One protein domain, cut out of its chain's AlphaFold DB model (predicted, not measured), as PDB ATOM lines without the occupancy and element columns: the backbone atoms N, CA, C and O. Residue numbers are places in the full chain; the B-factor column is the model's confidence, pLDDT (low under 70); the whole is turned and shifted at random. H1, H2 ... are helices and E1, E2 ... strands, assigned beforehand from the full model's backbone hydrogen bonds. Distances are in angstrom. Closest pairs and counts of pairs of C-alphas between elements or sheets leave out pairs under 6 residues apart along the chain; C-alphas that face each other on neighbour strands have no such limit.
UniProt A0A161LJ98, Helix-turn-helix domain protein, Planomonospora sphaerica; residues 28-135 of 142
ATOM      1  N   TRP A  28     119.375  93.170 149.681       93.50
ATOM      2  CA  TRP A  28     118.652  91.967 149.282       93.50
ATOM      3  C   TRP A  28     119.014  91.487 147.872       93.50
ATOM      4  O   TRP A  28     119.421  92.259 146.997       93.50
ATOM      5  N   THR A  29     118.866  90.176 147.658       92.88
ATOM      6  CA  THR A  29     118.959  89.513 146.349       92.88
ATOM      7  C   THR A  29     117.580  89.456 145.689       92.88
ATOM      8  O   THR A  29     116.567  89.731 146.329       92.88
ATOM      9  N   THR A  30     117.510  89.046 144.416       91.75
ATOM     10  CA  THR A  30     116.219  88.771 143.758       91.75
ATOM     11  C   THR A  30     115.409  87.720 144.507       91.75
ATOM     12  O   THR A  30     114.203  87.883 144.631       91.75
ATOM     13  N   THR A  31     116.068  86.688 145.038       91.75
ATOM     14  CA  THR A  31     115.451  85.617 145.826       91.75
ATOM     15  C   THR A  31     114.816  86.152 147.109       91.75
ATOM     16  O   THR A  31     113.668  85.824 147.392       91.75
ATOM     17  N   HIS A  32     115.502  87.032 147.850       93.12
ATOM     18  CA  HIS A  32     114.938  87.648 149.059       93.12
ATOM     19  C   HIS A  32     113.712  88.510 148.751       93.12
ATOM     20  O   HIS A  32     112.686  88.371 149.410       93.12
ATOM     21  N   VAL A  33     113.782  89.354 147.715       92.81
ATOM     22  CA  VAL A  33     112.641  90.188 147.300       92.81
ATOM     23  C   VAL A  33     111.462  89.322 146.851       92.81
ATOM     24  O   VAL A  33     110.325  89.591 147.225       92.81
ATOM     25  N   ALA A  34     111.728  88.271 146.075       92.94
ATOM     26  CA  ALA A  34     110.717  87.337 145.588       92.94
ATOM     27  C   ALA A  34     109.989  86.647 146.751       92.94
ATOM     28  O   ALA A  34     108.759  86.675 146.813       92.94
ATOM     29  N   ALA A  35     110.753  86.113 147.709       92.50
ATOM     30  CA  ALA A  35     110.217  85.491 148.913       92.50
ATOM     31  C   ALA A  35     109.386  86.475 149.749       92.50
ATOM     32  O   ALA A  35     108.283  86.136 150.162       92.50
ATOM     33  N   PHE A  36     109.881  87.702 149.944       91.81
ATOM     34  CA  PHE A  36     109.181  88.738 150.705       91.81
ATOM     35  C   PHE A  36     107.838  89.138 150.071       91.81
ATOM     36  O   PHE A  36     106.850  89.313 150.775       91.81
ATOM     37  N   GLN A  37     107.792  89.254 148.743       90.38
ATOM     38  CA  GLN A  37     106.590  89.649 148.000       90.38
ATOM     39  C   GLN A  37     105.630  88.485 147.711       90.38
ATOM     40  O   GLN A  37     104.545  88.707 147.178       90.38
ATOM     41  N   GLY A  38     106.033  87.238 147.979       94.50
ATOM     42  CA  GLY A  38     105.267  86.058 147.575       94.50
ATOM     43  C   GLY A  38     105.158  85.888 146.052       94.50
ATOM     44  O   GLY A  38     104.145  85.396 145.559       94.50
ATOM     45  N   VAL A  39     106.181  86.303 145.292       94.56
ATOM     46  CA  VAL A  39     106.222  86.209 143.818       94.56
ATOM     47  C   VAL A  39     107.451  85.439 143.330       94.56
ATOM     48  O   VAL A  39     108.382  85.188 144.085       94.56
ATOM     49  N   ASP A  40     107.486  85.082 142.046       94.06
ATOM     50  CA  ASP A  40     108.656  84.444 141.425       94.06
ATOM     51  C   ASP A  40     109.800  85.442 141.138       94.06
ATOM     52  O   ASP A  40     109.572  86.607 140.791       94.06
ATOM     53  N   GLU A  41     111.053  84.973 141.184       93.00
ATOM     54  CA  GLU A  41     112.241  85.790 140.884       93.00
ATOM     55  C   GLU A  41     112.205  86.443 139.494       93.00
ATOM     56  O   GLU A  41     112.731  87.546 139.304       93.00
ATOM     57  N   ARG A  42     111.591  85.794 138.496       93.50
ATOM     58  CA  ARG A  42     111.442  86.350 137.146       93.50
ATOM     59  C   ARG A  42     110.554  87.587 137.149       93.50
ATOM     60  O   ARG A  42     110.819  88.511 136.378       93.50
ATOM     61  N   THR A  43     109.534  87.622 138.005       95.44
ATOM     62  CA  THR A  43     108.656  88.786 138.177       95.44
ATOM     63  C   THR A  43     109.437  89.953 138.770       95.44
ATOM     64  O   THR A  43     109.405  91.043 138.202       95.44
ATOM     65  N   VAL A  44     110.244  89.708 139.808       93.56
ATOM     66  CA  VAL A  44     111.132  90.728 140.398       93.56
ATOM     67  C   VAL A  44     112.107  91.284 139.358       93.56
ATOM     68  O   VAL A  44     112.258  92.496 139.221       93.56
ATOM     69  N   ARG A  45     112.746  90.413 138.566       92.38
ATOM     70  CA  ARG A  45     113.681  90.835 137.505       92.38
ATOM     71  C   ARG A  45     113.004  91.675 136.423       92.38
ATOM     72  O   ARG A  45     113.619  92.616 135.929       92.38
ATOM     73  N   ARG A  46     111.766  91.344 136.041       93.56
ATOM     74  CA  ARG A  46     110.983  92.136 135.077       93.56
ATOM     75  C   ARG A  46     110.625  93.508 135.639       93.56
ATOM     76  O   ARG A  46     110.803  94.487 134.928       93.56
ATOM     77  N   ALA A  47     110.183  93.577 136.892       90.94
ATOM     78  CA  ALA A  47     109.877  94.839 137.563       90.94
ATOM     79  C   ALA A  47     111.116  95.749 137.632       90.94
ATOM     80  O   ALA A  47     111.078  96.887 137.174       90.94
ATOM     81  N   ALA A  48     112.257  95.206 138.066       90.25
ATOM     82  CA  ALA A  48     113.535  95.916 138.061       90.25
ATOM     83  C   ALA A  48     113.921  96.424 136.659       90.25
ATOM     84  O   ALA A  48     114.323  97.572 136.503       90.25
ATOM     85  N   ALA A  49     113.761  95.596 135.619       89.88
ATOM     86  CA  ALA A  49     114.079  95.981 134.243       89.88
ATOM     87  C   ALA A  49     113.165  97.082 133.677       89.88
ATOM     88  O   ALA A  49     113.594  97.812 132.788       89.88
ATOM     89  N   ARG A  50     111.927  97.202 134.174       90.00
ATOM     90  CA  ARG A  50     110.995  98.286 133.819       90.00
ATOM     91  C   ARG A  50     111.229  99.574 134.612       90.00
ATOM     92  O   ARG A  50     110.648 100.592 134.265       90.00
ATOM     93  N   GLY A  51     112.080  99.533 135.639       85.88
ATOM     94  CA  GLY A  51     112.304 100.657 136.548       85.88
ATOM     95  C   GLY A  51     111.324 100.716 137.720       85.88
ATOM     96  O   GLY A  51     111.420 101.635 138.523       85.88
ATOM     97  N   ASP A  52     110.442  99.721 137.868       86.81
ATOM     98  CA  ASP A  52     109.468  99.665 138.969       86.81
ATOM     99  C   ASP A  52     110.146  99.395 140.322       86.81
ATOM    100  O   ASP A  52     109.573  99.648 141.370       86.81
ATOM    101  N   LEU A  53     111.356  98.823 140.312       88.06
ATOM    102  CA  LEU A  53     112.139  98.544 141.512       88.06
ATOM    103  C   LEU A  53     113.559  99.082 141.352       88.06
ATOM    104  O   LEU A  53     114.309  98.661 140.458       88.06
ATOM    105  N   HIS A  54     113.947  99.961 142.271       88.44
ATOM    106  CA  HIS A  54     115.309 100.465 142.370       88.44
ATOM    107  C   HIS A  54     116.285  99.340 142.698       88.44
ATOM    108  O   HIS A  54     116.062  98.529 143.600       88.44
ATOM    109  N   HIS A  55     117.370  99.275 141.931       90.94
ATOM    110  CA  HIS A  55     118.360  98.224 142.068       90.94
ATOM    111  C   HIS A  55     119.733  98.684 141.588       90.94
ATOM    112  O   HIS A  55     119.858  99.472 140.653       90.94
ATOM    113  N   LEU A  56     120.772  98.096 142.173       91.12
ATOM    114  CA  LEU A  56     122.130  98.166 141.659       91.12
ATOM    115  C   LEU A  56     122.399  96.949 140.778       91.12
ATOM    116  O   LEU A  56     122.292  95.797 141.216       91.12
ATOM    117  N   ARG A  57     122.796  97.204 139.532       91.81
ATOM    118  CA  ARG A  57     123.181  96.169 138.575       91.81
ATOM    119  C   ARG A  57     124.699  96.100 138.448       91.81
ATOM    120  O   ARG A  57     125.299  96.831 137.672       91.81
ATOM    121  N   LEU A  58     125.315  95.169 139.174       87.75
ATOM    122  CA  LEU A  58     126.770  94.954 139.130       87.75
ATOM    123  C   LEU A  58     127.201  94.178 137.878       87.75
ATOM    124  O   LEU A  58     128.283  94.381 137.341       87.75
ATOM    125  N   THR A  59     126.349  93.260 137.413       86.25
ATOM    126  CA  THR A  59     126.512  92.525 136.149       86.25
ATOM    127  C   THR A  59     125.138  92.227 135.550       86.25
ATOM    128  O   THR A  59     124.105  92.514 136.154       86.25
ATOM    129  N   SER A  60     125.079  91.565 134.392       82.25
ATOM    130  CA  SER A  60     123.803  91.160 133.791       82.25
ATOM    131  C   SER A  60     122.938  90.255 134.680       82.25
ATOM    132  O   SER A  60     121.719  90.270 134.529       82.25
ATOM    133  N   ARG A  61     123.541  89.497 135.608       83.44
ATOM    134  CA  ARG A  61     122.842  88.524 136.468       83.44
ATOM    135  C   ARG A  61     122.763  88.928 137.936       83.44
ATOM    136  O   ARG A  61     121.974  88.331 138.673       83.44
ATOM    137  N   VAL A  62     123.563  89.903 138.358       88.25
ATOM    138  CA  VAL A  62     123.703  90.317 139.757       88.25
ATOM    139  C   VAL A  62     122.974  91.639 139.957       88.25
ATOM    140  O   VAL A  62     123.507  92.701 139.639       88.25
ATOM    141  N   LEU A  63     121.752  91.531 140.477       91.69
ATOM    142  CA  LEU A  63     120.941  92.654 140.936       91.69
ATOM    143  C   LEU A  63     120.950  92.679 142.462       91.69
ATOM    144  O   LEU A  63     120.872  91.620 143.100       91.69
ATOM    145  N   ARG A  64     121.059  93.872 143.030       93.75
ATOM    146  CA  ARG A  64     120.995  94.109 144.468       93.75
ATOM    147  C   ARG A  64     119.982  95.197 144.752       93.75
ATOM    148  O   ARG A  64     119.854  96.130 143.967       93.75
ATOM    149  N   PHE A  65     119.274  95.050 145.859       93.50
ATOM    150  CA  PHE A  65     118.189  95.938 146.254       93.50
ATOM    151  C   PHE A  65     118.474  96.472 147.649       93.50
ATOM    152  O   PHE A  65     118.930  95.718 148.507       93.50
ATOM    153  N   SER A  66     118.199  97.751 147.878       92.75
ATOM    154  CA  SER A  66     118.173  98.304 149.231       92.75
ATOM    155  C   SER A  66     116.874  97.862 149.899       92.75
ATOM    156  O   SER A  66     115.790  98.202 149.421       92.75
ATOM    157  N   ARG A  67     116.969  97.097 150.994       92.56
ATOM    158  CA  ARG A  67     115.799  96.683 151.783       92.56
ATOM    159  C   ARG A  67     114.961  97.887 152.232       92.56
ATOM    160  O   ARG A  67     113.766  97.874 151.946       92.56
ATOM    161  N   PRO A  68     115.523  98.920 152.894       90.69
ATOM    162  CA  PRO A  68     114.713 100.049 153.339       90.69
ATOM    163  C   PRO A  68     114.054 100.775 152.164       90.69
ATOM    164  O   PRO A  68     112.873 101.077 152.252       90.69
ATOM    165  N   CYS A  69     114.735 100.943 151.023       89.38
ATOM    166  CA  CYS A  69     114.092 101.580 149.870       89.38
ATOM    167  C   CYS A  69     112.957 100.735 149.277       89.38
ATOM    168  O   CYS A  69     111.917 101.271 148.904       89.38
ATOM    169  N   LEU A  70     113.105  99.408 149.240       88.88
ATOM    170  CA  LEU A  70     112.010  98.532 148.832       88.88
ATOM    171  C   LEU A  70     110.790  98.701 149.751       88.88
ATOM    172  O   LEU A  70     109.670  98.757 149.256       88.88
ATOM    173  N   MET A  71     110.996  98.799 151.069       88.19
ATOM    174  CA  MET A  71     109.900  99.023 152.019       88.19
ATOM    175  C   MET A  71     109.218 100.376 151.790       88.19
ATOM    176  O   MET A  71     107.994 100.440 151.802       88.19
ATOM    177  N   GLU A  72     109.985 101.443 151.559       87.69
ATOM    178  CA  GLU A  72     109.429 102.769 151.264       87.69
ATOM    179  C   GLU A  72     108.592 102.753 149.980       87.69
ATOM    180  O   GLU A  72     107.437 103.182 149.991       87.69
ATOM    181  N   HIS A  73     109.119 102.157 148.907       81.56
ATOM    182  CA  HIS A  73     108.437 102.092 147.616       81.56
ATOM    183  C   HIS A  73     107.082 101.371 147.702       81.56
ATOM    184  O   HIS A  73     106.094 101.823 147.126       81.56
ATOM    185  N   LEU A  74     107.000 100.277 148.465       78.62
ATOM    186  CA  LEU A  74     105.745  99.537 148.658       78.62
ATOM    187  C   LEU A  74     104.698 100.320 149.448       78.62
ATOM    188  O   LEU A  74     103.504 100.089 149.276       78.62
ATOM    189  N   HIS A  75     105.135 101.252 150.292       82.56
ATOM    190  CA  HIS A  75     104.251 102.174 150.996       82.56
ATOM    191  C   HIS A  75     103.976 103.458 150.195       82.56
ATOM    192  O   HIS A  75     103.369 104.384 150.728       82.56
ATOM    193  N   GLY A  76     104.419 103.535 148.933       80.00
ATOM    194  CA  GLY A  76     104.269 104.722 148.089       80.00
ATOM    195  C   GLY A  76     105.094 105.919 148.567       80.00
ATOM    196  O   GLY A  76     104.762 107.057 148.242       80.00
ATOM    197  N   ARG A  77     106.142 105.683 149.362       81.12
ATOM    198  CA  ARG A  77     107.012 106.722 149.916       81.12
ATOM    199  C   ARG A  77     108.324 106.809 149.144       81.12
ATOM    200  O   ARG A  77     108.806 105.833 148.568       81.12
ATOM    201  N   SER A  78     108.885 108.014 149.120       81.12
ATOM    202  CA  SER A  78     110.184 108.276 148.504       81.12
ATOM    203  C   SER A  78     111.308 107.758 149.393       81.12
ATOM    204  O   SER A  78     111.252 107.875 150.613       81.12
ATOM    205  N   CYS A  79     112.368 107.248 148.774       83.50
ATOM    206  CA  CYS A  79     113.564 106.826 149.487       83.50
ATOM    207  C   CYS A  79     114.552 107.985 149.765       83.50
ATOM    208  O   CYS A  79     115.636 107.740 150.293       83.50
ATOM    209  N   ALA A  80     114.205 109.228 149.400       79.69
ATOM    210  CA  ALA A  80     115.080 110.402 149.514       79.69
ATOM    211  C   ALA A  80     115.518 110.711 150.958       79.69
ATOM    212  O   ALA A  80     116.638 111.165 151.173       79.69
ATOM    213  N   ASP A  81     114.675 110.397 151.946       81.19
ATOM    214  CA  ASP A  81     114.944 110.684 153.361       81.19
ATOM    215  C   ASP A  81     115.715 109.557 154.077       81.19
ATOM    216  O   ASP A  81     115.936 109.612 155.289       81.19
ATOM    217  N   LEU A  82     116.129 108.502 153.358       85.88
ATOM    218  CA  LEU A  82     116.865 107.391 153.960       85.88
ATOM    219  C   LEU A  82     118.292 107.809 154.338       85.88
ATOM    220  O   LEU A  82     119.152 108.058 153.488       85.88
ATOM    221  N   VAL A  83     118.564 107.796 155.642       85.81
ATOM    222  CA  VAL A  83     119.899 108.013 156.201       85.81
ATOM    223  C   VAL A  83     120.600 106.669 156.392       85.81
ATOM    224  O   VAL A  83     120.057 105.743 156.993       85.81
ATOM    225  N   TYR A  84     121.829 106.572 155.890       87.88
ATOM    226  CA  TYR A  84     122.693 105.403 156.031       87.88
ATOM    227  C   TYR A  84     123.951 105.760 156.820       87.88
ATOM    228  O   TYR A  84     124.396 106.904 156.797       87.88
ATOM    229  N   ASP A  85     124.541 104.760 157.468       88.69
ATOM    230  CA  ASP A  85     125.801 104.886 158.202       88.69
ATOM    231  C   ASP A  85     126.979 105.236 157.263       88.69
ATOM    232  O   ASP A  85     127.154 104.616 156.206       88.69
ATOM    233  N   GLU A  86     127.777 106.237 157.654       91.19
ATOM    234  CA  GLU A  86     128.923 106.771 156.902       91.19
ATOM    235  C   GLU A  86     130.223 105.957 157.054       91.19
ATOM    236  O   GLU A  86     131.277 106.376 156.573       91.19
ATOM    237  N   GLU A  87     130.159 104.770 157.659       96.00
ATOM    238  CA  GLU A  87     131.276 103.831 157.776       96.00
ATOM    239  C   GLU A  87     132.056 103.628 156.455       96.00
ATOM    240  O   GLU A  87     131.484 103.406 155.378       96.00
ATOM    241  N   ILE A  88     133.393 103.651 156.550       96.94
ATOM    242  CA  ILE A  88     134.304 103.329 155.446       96.94
ATOM    243  C   ILE A  88     134.704 101.856 155.512       96.94
ATOM    244  O   ILE A  88     135.352 101.414 156.456       96.94
ATOM    245  N   LEU A  89     134.382 101.135 154.447       96.94
ATOM    246  CA  LEU A  89     134.625  99.714 154.267       96.94
ATOM    247  C   LEU A  89     135.870  99.463 153.413       96.94
ATOM    248  O   LEU A  89     136.173 100.208 152.467       96.94
ATOM    249  N   ASP A  90     136.564  98.371 153.712       96.38
ATOM    250  CA  ASP A  90     137.487  97.746 152.770       96.38
ATOM    251  C   ASP A  90     136.736  96.934 151.692       96.38
ATOM    252  O   ASP A  90     135.503  96.876 151.644       96.38
ATOM    253  N   ALA A  91     137.490  96.325 150.774       94.25
ATOM    254  CA  ALA A  91     136.913  95.550 149.684       94.25
ATOM    255  C   ALA A  91     136.203  94.268 150.154       94.25
ATOM    256  O   ALA A  91     135.213  93.869 149.545       94.25
ATOM    257  N   GLU A  92     136.663  93.625 151.227       92.56
ATOM    258  CA  GLU A  92     136.045  92.401 151.742       92.56
ATOM    259  C   GLU A  92     134.717  92.702 152.422       92.56
ATOM    260  O   GLU A  92     133.697  92.095 152.097       92.56
ATOM    261  N   GLN A  93     134.703  93.722 153.273       95.12
ATOM    262  CA  GLN A  93     133.507  94.224 153.931       95.12
ATOM    263  C   GLN A  93     132.475  94.728 152.917       95.12
ATOM    264  O   GLN A  93     131.291  94.413 153.031       95.12
ATOM    265  N   ALA A  94     132.901  95.464 151.885       95.44
ATOM    266  CA  ALA A  94     132.008  95.919 150.821       95.44
ATOM    267  C   ALA A  94     131.460  94.751 149.979       95.44
ATOM    268  O   ALA A  94     130.277  94.736 149.626       95.44
ATOM    269  N   ALA A  95     132.292  93.748 149.679       93.00
ATOM    270  CA  ALA A  95     131.876  92.543 148.966       93.00
ATOM    271  C   ALA A  95     130.857  91.739 149.785       93.00
ATOM    272  O   ALA A  95     129.845  91.300 149.235       93.00
ATOM    273  N   ALA A  96     131.089  91.608 151.093       91.75
ATOM    274  CA  ALA A  96     130.178  90.965 152.030       91.75
ATOM    275  C   ALA A  96     128.852  91.731 152.146       91.75
ATOM    276  O   ALA A  96     127.792  91.124 151.994       91.75
ATOM    277  N   LEU A  97     128.893  93.060 152.305       93.69
ATOM    278  CA  LEU A  97     127.703  93.919 152.353       93.69
ATOM    279  C   LEU A  97     126.829  93.757 151.105       93.69
ATOM    280  O   LEU A  97     125.612  93.633 151.205       93.69
ATOM    281  N   LEU A  98     127.445  93.761 149.923       93.00
ATOM    282  CA  LEU A  98     126.731  93.583 148.660       93.00
ATOM    283  C   LEU A  98     126.450  92.107 148.345       93.00
ATOM    284  O   LEU A  98     125.771  91.822 147.358       93.00
ATOM    285  N   GLY A  99     126.967  91.162 149.130       90.94
ATOM    286  CA  GLY A  99     126.827  89.727 148.895       90.94
ATOM    287  C   GLY A  99     127.342  89.311 147.522       90.94
ATOM    288  O   GLY A  99     126.627  88.648 146.765       90.94
ATOM    289  N   VAL A 100     128.529  89.772 147.131       89.81
ATOM    290  CA  VAL A 100     129.157  89.457 145.841       89.81
ATOM    291  C   VAL A 100     130.586  88.976 146.024       89.81
ATOM    292  O   VAL A 100     131.226  89.251 147.028       89.81
ATOM    293  N   GLY A 101     131.111  88.262 145.028       89.31
ATOM    294  CA  GLY A 101     132.527  87.909 145.022       89.31
ATOM    295  C   GLY A 101     133.420  89.143 144.859       89.31
ATOM    296  O   GLY A 101     133.080  90.066 144.113       89.31
ATOM    297  N   MET A 102     134.600  89.104 145.481       91.12
ATOM    298  CA  MET A 102     135.599  90.180 145.446       91.12
ATOM    299  C   MET A 102     135.916  90.653 144.021       91.12
ATOM    300  O   MET A 102     135.910  91.843 143.728       91.12
ATOM    301  N   THR A 103     136.122  89.721 143.085       91.19
ATOM    302  CA  THR A 103     136.412  90.054 141.682       91.19
ATOM    303  C   THR A 103     135.286  90.853 141.024       91.19
ATOM    304  O   THR A 103     135.551  91.738 140.215       91.19
ATOM    305  N   THR A 104     134.028  90.556 141.359       92.06
ATOM    306  CA  THR A 104     132.863  91.280 140.835       92.06
ATOM    307  C   THR A 104     132.805  92.691 141.410       92.06
ATOM    308  O   THR A 104     132.598  93.632 140.646       92.06
ATOM    309  N   LEU A 105     133.041  92.843 142.718       93.12
ATOM    310  CA  LEU A 105     133.110  94.149 143.376       93.12
ATOM    311  C   LEU A 105     134.191  95.029 142.739       93.12
ATOM    312  O   LEU A 105     133.899  96.132 142.292       93.12
ATOM    313  N   LEU A 106     135.425  94.526 142.651       94.00
ATOM    314  CA  LEU A 106     136.560  95.295 142.137       94.00
ATOM    315  C   LEU A 106     136.381  95.684 140.666       94.00
ATOM    316  O   LEU A 106     136.738  96.791 140.276       94.00
ATOM    317  N   ARG A 107     135.782  94.810 139.846       94.06
ATOM    318  CA  ARG A 107     135.430  95.148 138.457       94.06
ATOM    319  C   ARG A 107     134.367  96.239 138.385       94.06
ATOM    320  O   ARG A 107     134.503  97.143 137.570       94.06
ATOM    321  N   ALA A 108     133.333  96.166 139.222       94.00
ATOM    322  CA  ALA A 108     132.301  97.197 139.283       94.00
ATOM    323  C   ALA A 108     132.875  98.546 139.752       94.00
ATOM    324  O   ALA A 108     132.529  99.579 139.188       94.00
ATOM    325  N   ALA A 109     133.784  98.523 140.729       95.44
ATOM    326  CA  ALA A 109     134.499  99.700 141.219       95.44
ATOM    327  C   ALA A 109     135.358 100.337 140.117       95.44
ATOM    328  O   ALA A 109     135.196 101.514 139.804       95.44
ATOM    329  N   ALA A 110     136.200  99.538 139.455       95.25
ATOM    330  CA  ALA A 110     137.047  99.999 138.354       95.25
ATOM    331  C   ALA A 110     136.240 100.535 137.158       95.25
ATOM    332  O   ALA A 110     136.694 101.445 136.473       95.25
ATOM    333  N   ALA A 111     135.043  99.992 136.917       94.56
ATOM    334  CA  ALA A 111     134.135 100.451 135.870       94.56
ATOM    335  C   ALA A 111     133.280 101.672 136.272       94.56
ATOM    336  O   ALA A 111     132.462 102.115 135.471       94.56
ATOM    337  N   GLY A 112     133.415 102.191 137.499       93.88
ATOM    338  CA  GLY A 112     132.629 103.327 137.993       93.88
ATOM    339  C   GLY A 112     131.152 103.016 138.264       93.88
ATOM    340  O   GLY A 112     130.360 103.929 138.461       93.88
ATOM    341  N   VAL A 113     130.764 101.735 138.289       93.62
ATOM    342  CA  VAL A 113     129.383 101.298 138.569       93.62
ATOM    343  C   VAL A 113     129.015 101.523 140.035       93.62
ATOM    344  O   VAL A 113     127.848 101.727 140.357       93.62
ATOM    345  N   ILE A 114     130.007 101.464 140.926       94.56
ATOM    346  CA  ILE A 114     129.836 101.734 142.354       94.56
ATOM    347  C   ILE A 114     130.804 102.817 142.837       94.56
ATOM    348  O   ILE A 114     131.957 102.860 142.390       94.56
ATOM    349  N   PRO A 115     130.370 103.660 143.788       94.75
ATOM    350  CA  PRO A 115     131.195 104.700 144.367       94.75
ATOM    351  C   PRO A 115     132.318 104.054 145.158       94.75
ATOM    352  O   PRO A 115     132.109 103.193 146.016       94.75
ATOM    353  N   SER A 116     133.533 104.455 144.830       96.06
ATOM    354  CA  SER A 116     134.731 103.871 145.398       96.06
ATOM    355  C   SER A 116     135.901 104.821 145.214       96.06
ATOM    356  O   SER A 116     135.898 105.675 144.325       96.06
ATOM    357  N   ARG A 117     136.909 104.690 146.074       96.19
ATOM    358  CA  ARG A 117     138.151 105.450 145.964       96.19
ATOM    359  C   ARG A 117     139.332 104.506 146.064       96.19
ATOM    360  O   ARG A 117     139.401 103.692 146.982       96.19
ATOM    361  N   HIS A 118     140.265 104.634 145.132       94.38
ATOM    362  CA  HIS A 118     141.523 103.908 145.182       94.38
ATOM    363  C   HIS A 118     142.581 104.793 145.849       94.38
ATOM    364  O   HIS A 118     142.971 105.826 145.303       94.38
ATOM    365  N   LEU A 119     142.997 104.421 147.058       90.81
ATOM    366  CA  LEU A 119     143.930 105.174 147.894       90.81
ATOM    367  C   LEU A 119     145.081 104.268 148.322       90.81
ATOM    368  O   LEU A 119     144.851 103.202 148.890       90.81
ATOM    369  N   ALA A 120     146.314 104.709 148.061       90.25
ATOM    370  CA  ALA A 120     147.536 104.015 148.476       90.25
ATOM    371  C   ALA A 120     147.536 102.501 148.149       90.25
ATOM    372  O   ALA A 120     147.919 101.678 148.974       90.25
ATOM    373  N   GLY A 121     147.058 102.124 146.957       90.62
ATOM    374  CA  GLY A 121     147.003 100.723 146.515       90.62
ATOM    375  C   GLY A 121     145.847  99.897 147.090       90.62
ATOM    376  O   GLY A 121     145.804  98.689 146.876       90.62
ATOM    377  N   THR A 122     144.906 100.521 147.804       93.94
ATOM    378  CA  THR A 122     143.728  99.851 148.372       93.94
ATOM    379  C   THR A 122     142.435 100.519 147.923       93.94
ATOM    380  O   THR A 122     142.358 101.739 147.773       93.94
ATOM    381  N   TRP A 123     141.394  99.715 147.711       96.69
ATOM    382  CA  TRP A 123     140.050 100.221 147.450       96.69
ATOM    383  C   TRP A 123     139.320 100.509 148.759       96.69
ATOM    384  O   TRP A 123     139.343  99.692 149.681       96.69
ATOM    385  N   ARG A 124     138.657 101.662 148.819       97.56
ATOM    386  CA  ARG A 124     137.819 102.099 149.935       97.56
ATOM    387  C   ARG A 124     136.424 102.439 149.442       97.56
ATOM    388  O   ARG A 124     136.267 103.055 148.384       97.56
ATOM    389  N   PHE A 125     135.432 102.058 150.232       97.25
ATOM    390  CA  PHE A 125     134.022 102.208 149.900       97.25
ATOM    391  C   PHE A 125     133.295 102.850 151.074       97.25
ATOM    392  O   PHE A 125     133.506 102.454 152.211       97.25
ATOM    393  N   SER A 126     132.426 103.824 150.824       96.88
ATOM    394  CA  SER A 126     131.507 104.305 151.860       96.88
ATOM    395  C   SER A 126     130.272 103.411 151.873       96.88
ATOM    396  O   SER A 126     129.653 103.206 150.824       96.88
ATOM    397  N   ARG A 127     129.895 102.895 153.047       95.62
ATOM    398  CA  ARG A 127     128.662 102.120 153.234       95.62
ATOM    399  C   ARG A 127     127.450 102.923 152.767       95.62
ATOM    400  O   ARG A 127     126.690 102.427 151.935       95.62
ATOM    401  N   ALA A 128     127.303 104.160 153.242       93.88
ATOM    402  CA  ALA A 128     126.227 105.053 152.826       93.88
ATOM    403  C   ALA A 128     126.180 105.239 151.307       93.88
ATOM    404  O   ALA A 128     125.116 105.102 150.709       93.88
ATOM    405  N   ALA A 129     127.323 105.486 150.661       93.81
ATOM    406  CA  ALA A 129     127.363 105.673 149.213       93.81
ATOM    407  C   ALA A 129     126.940 104.405 148.450       93.81
ATOM    408  O   ALA A 129     126.159 104.490 147.504       93.81
ATOM    409  N   LEU A 130     127.392 103.219 148.880       94.50
ATOM    410  CA  LEU A 130     126.966 101.951 148.280       94.50
ATOM    411  C   LEU A 130     125.453 101.728 148.425       94.50
ATOM    412  O   LEU A 130     124.800 101.335 147.457       94.50
ATOM    413  N   LEU A 131     124.895 101.999 149.609       93.38
ATOM    414  CA  LEU A 131     123.461 101.867 149.887       93.38
ATOM    415  C   LEU A 131     122.614 102.899 149.129       93.38
ATOM    416  O   LEU A 131     121.553 102.545 148.617       93.38
ATOM    417  N   ARG A 132     123.106 104.128 148.948       90.75
ATOM    418  CA  ARG A 132     122.478 105.125 148.065       90.75
ATOM    419  C   ARG A 132     122.515 104.699 146.599       90.75
ATOM    420  O   ARG A 132     121.541 104.879 145.891       90.75
ATOM    421  N   CYS A 133     123.567 104.040 146.119       90.00
ATOM    422  CA  CYS A 133     123.566 103.525 144.741       90.00
ATOM    423  C   CYS A 133     122.550 102.399 144.497       90.00
ATOM    424  O   CYS A 133     122.171 102.148 143.356       90.00
ATOM    425  N   LEU A 134     122.089 101.731 145.555       90.81
ATOM    426  CA  LEU A 134     120.974 100.780 145.503       90.81
ATOM    427  C   LEU A 134     119.598 101.477 145.495       90.81
ATOM    428  O   LEU A 134     118.575 100.809 145.350       90.81
ATOM    429  N   CYS A 135     119.583 102.794 145.685       81.31
ATOM    430  CA  CYS A 135     118.439 103.640 145.978       81.31
ATOM    431  C   CYS A 135     118.674 105.025 145.333       81.31
ATOM    432  O   CYS A 135     118.981 105.985 146.044       81.31
TER     433      CYS A 135
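AT A GLANCE: This is residues 28 to 135 of the 142 residues of the protein "Helix-turn-helix domain protein" of Planomonospora sphaerica (UniProt A0A161LJ98). Two lobes lie end to end along the longest axis: one has the two-stranded hairpin E2-E3 with the crosswise helix pair H4 and H5 packed beside it, the other has a second crosswise pair, H1 and H2, with the strand E1 and the helix H3. E1 and H6 lie near the middle, the turn of the hairpin makes one far end, and the long unnamed stretch of residues 75 to 90 runs along the outside from one lobe to the other. The printed part has 108 residues, with six named helices and three named strands in the order H1 H2 E1 H3 H4 H5 E2 E3 H6; its sheet, E2 - E3, is antiparallel, and the class is mostly helix. The whole is compact, with a radius of gyration of the C-alphas of 14.1 A, and its outline is elongated, with spans of 45 by 29 by 20 A.

IN THESE COORDINATES: Begin at the sheet: E2 is residues 117 to 119, and E3, residues 122 to 126, runs 13.5 A from C-alpha 122 at (143.728, 99.851, 148.372). H6, residues 127 to 133, follows E3 directly and ends at C-alpha 133 at (123.566, 103.525, 144.741). Before the sheet you find H4, residues 91 to 97, and H5, residues 102 to 110, which is 12.2 A long. Earlier in the printed part, find C-alpha 30 at (116.219, 88.771, 143.758), where H1, residues 30 to 37, begins; H2, residues 41 to 50, is 14.4 A long, and E1, residues 63 to 66, is followed directly by H3, residues 67 to 74.

HOW THE PARTS SIT: E2 and E3 form a hairpin, with N 117 and O 124 2.9 A apart and N 119 and O 122 2.8 A apart, both within hydrogen-bond range. H4 and E3 have 4 pairs of C-alphas within 8 A, and their closest C-alphas, those of Ala 91 and Trp 123, are 6.1 A apart. H5 and E3 are near each other. H4 and H5 touch about perpendicular at 74 degrees, the closest C-alphas being those of Ala 95 and Met 102, 5.6 A apart. H4 and H6 are close but not clearly touching, with C-alphas 94 and 127 closest at 7.4 A. The closest C-alphas of H6 and E1, those of Leu 131 and Ser 66, are 6.4 A apart. E1 pairs with no named strand, but its residues 63 to 64 pair antiparallel with residues 56 to 57. H1 and H2 touch about perpendicular at 83 degrees, with the C-alphas of Ala 34 and Glu 41 closest at 5.2 A. E1 and H3 meet only through their link, and H3 touches no helix. In each of the six helices, every O i to N i+4 pair is within hydrogen-bond range.

THE WHOLE: The two C-alphas farthest apart, those of Gly 38 and Ala 120, are 45.9 A apart. The printed part has no cut. The long links are H2 to E1, 12 residues, and H3 to H4, 16 residues. The mean pLDDT of the printed part is 91.1, and no printed residue is under 70.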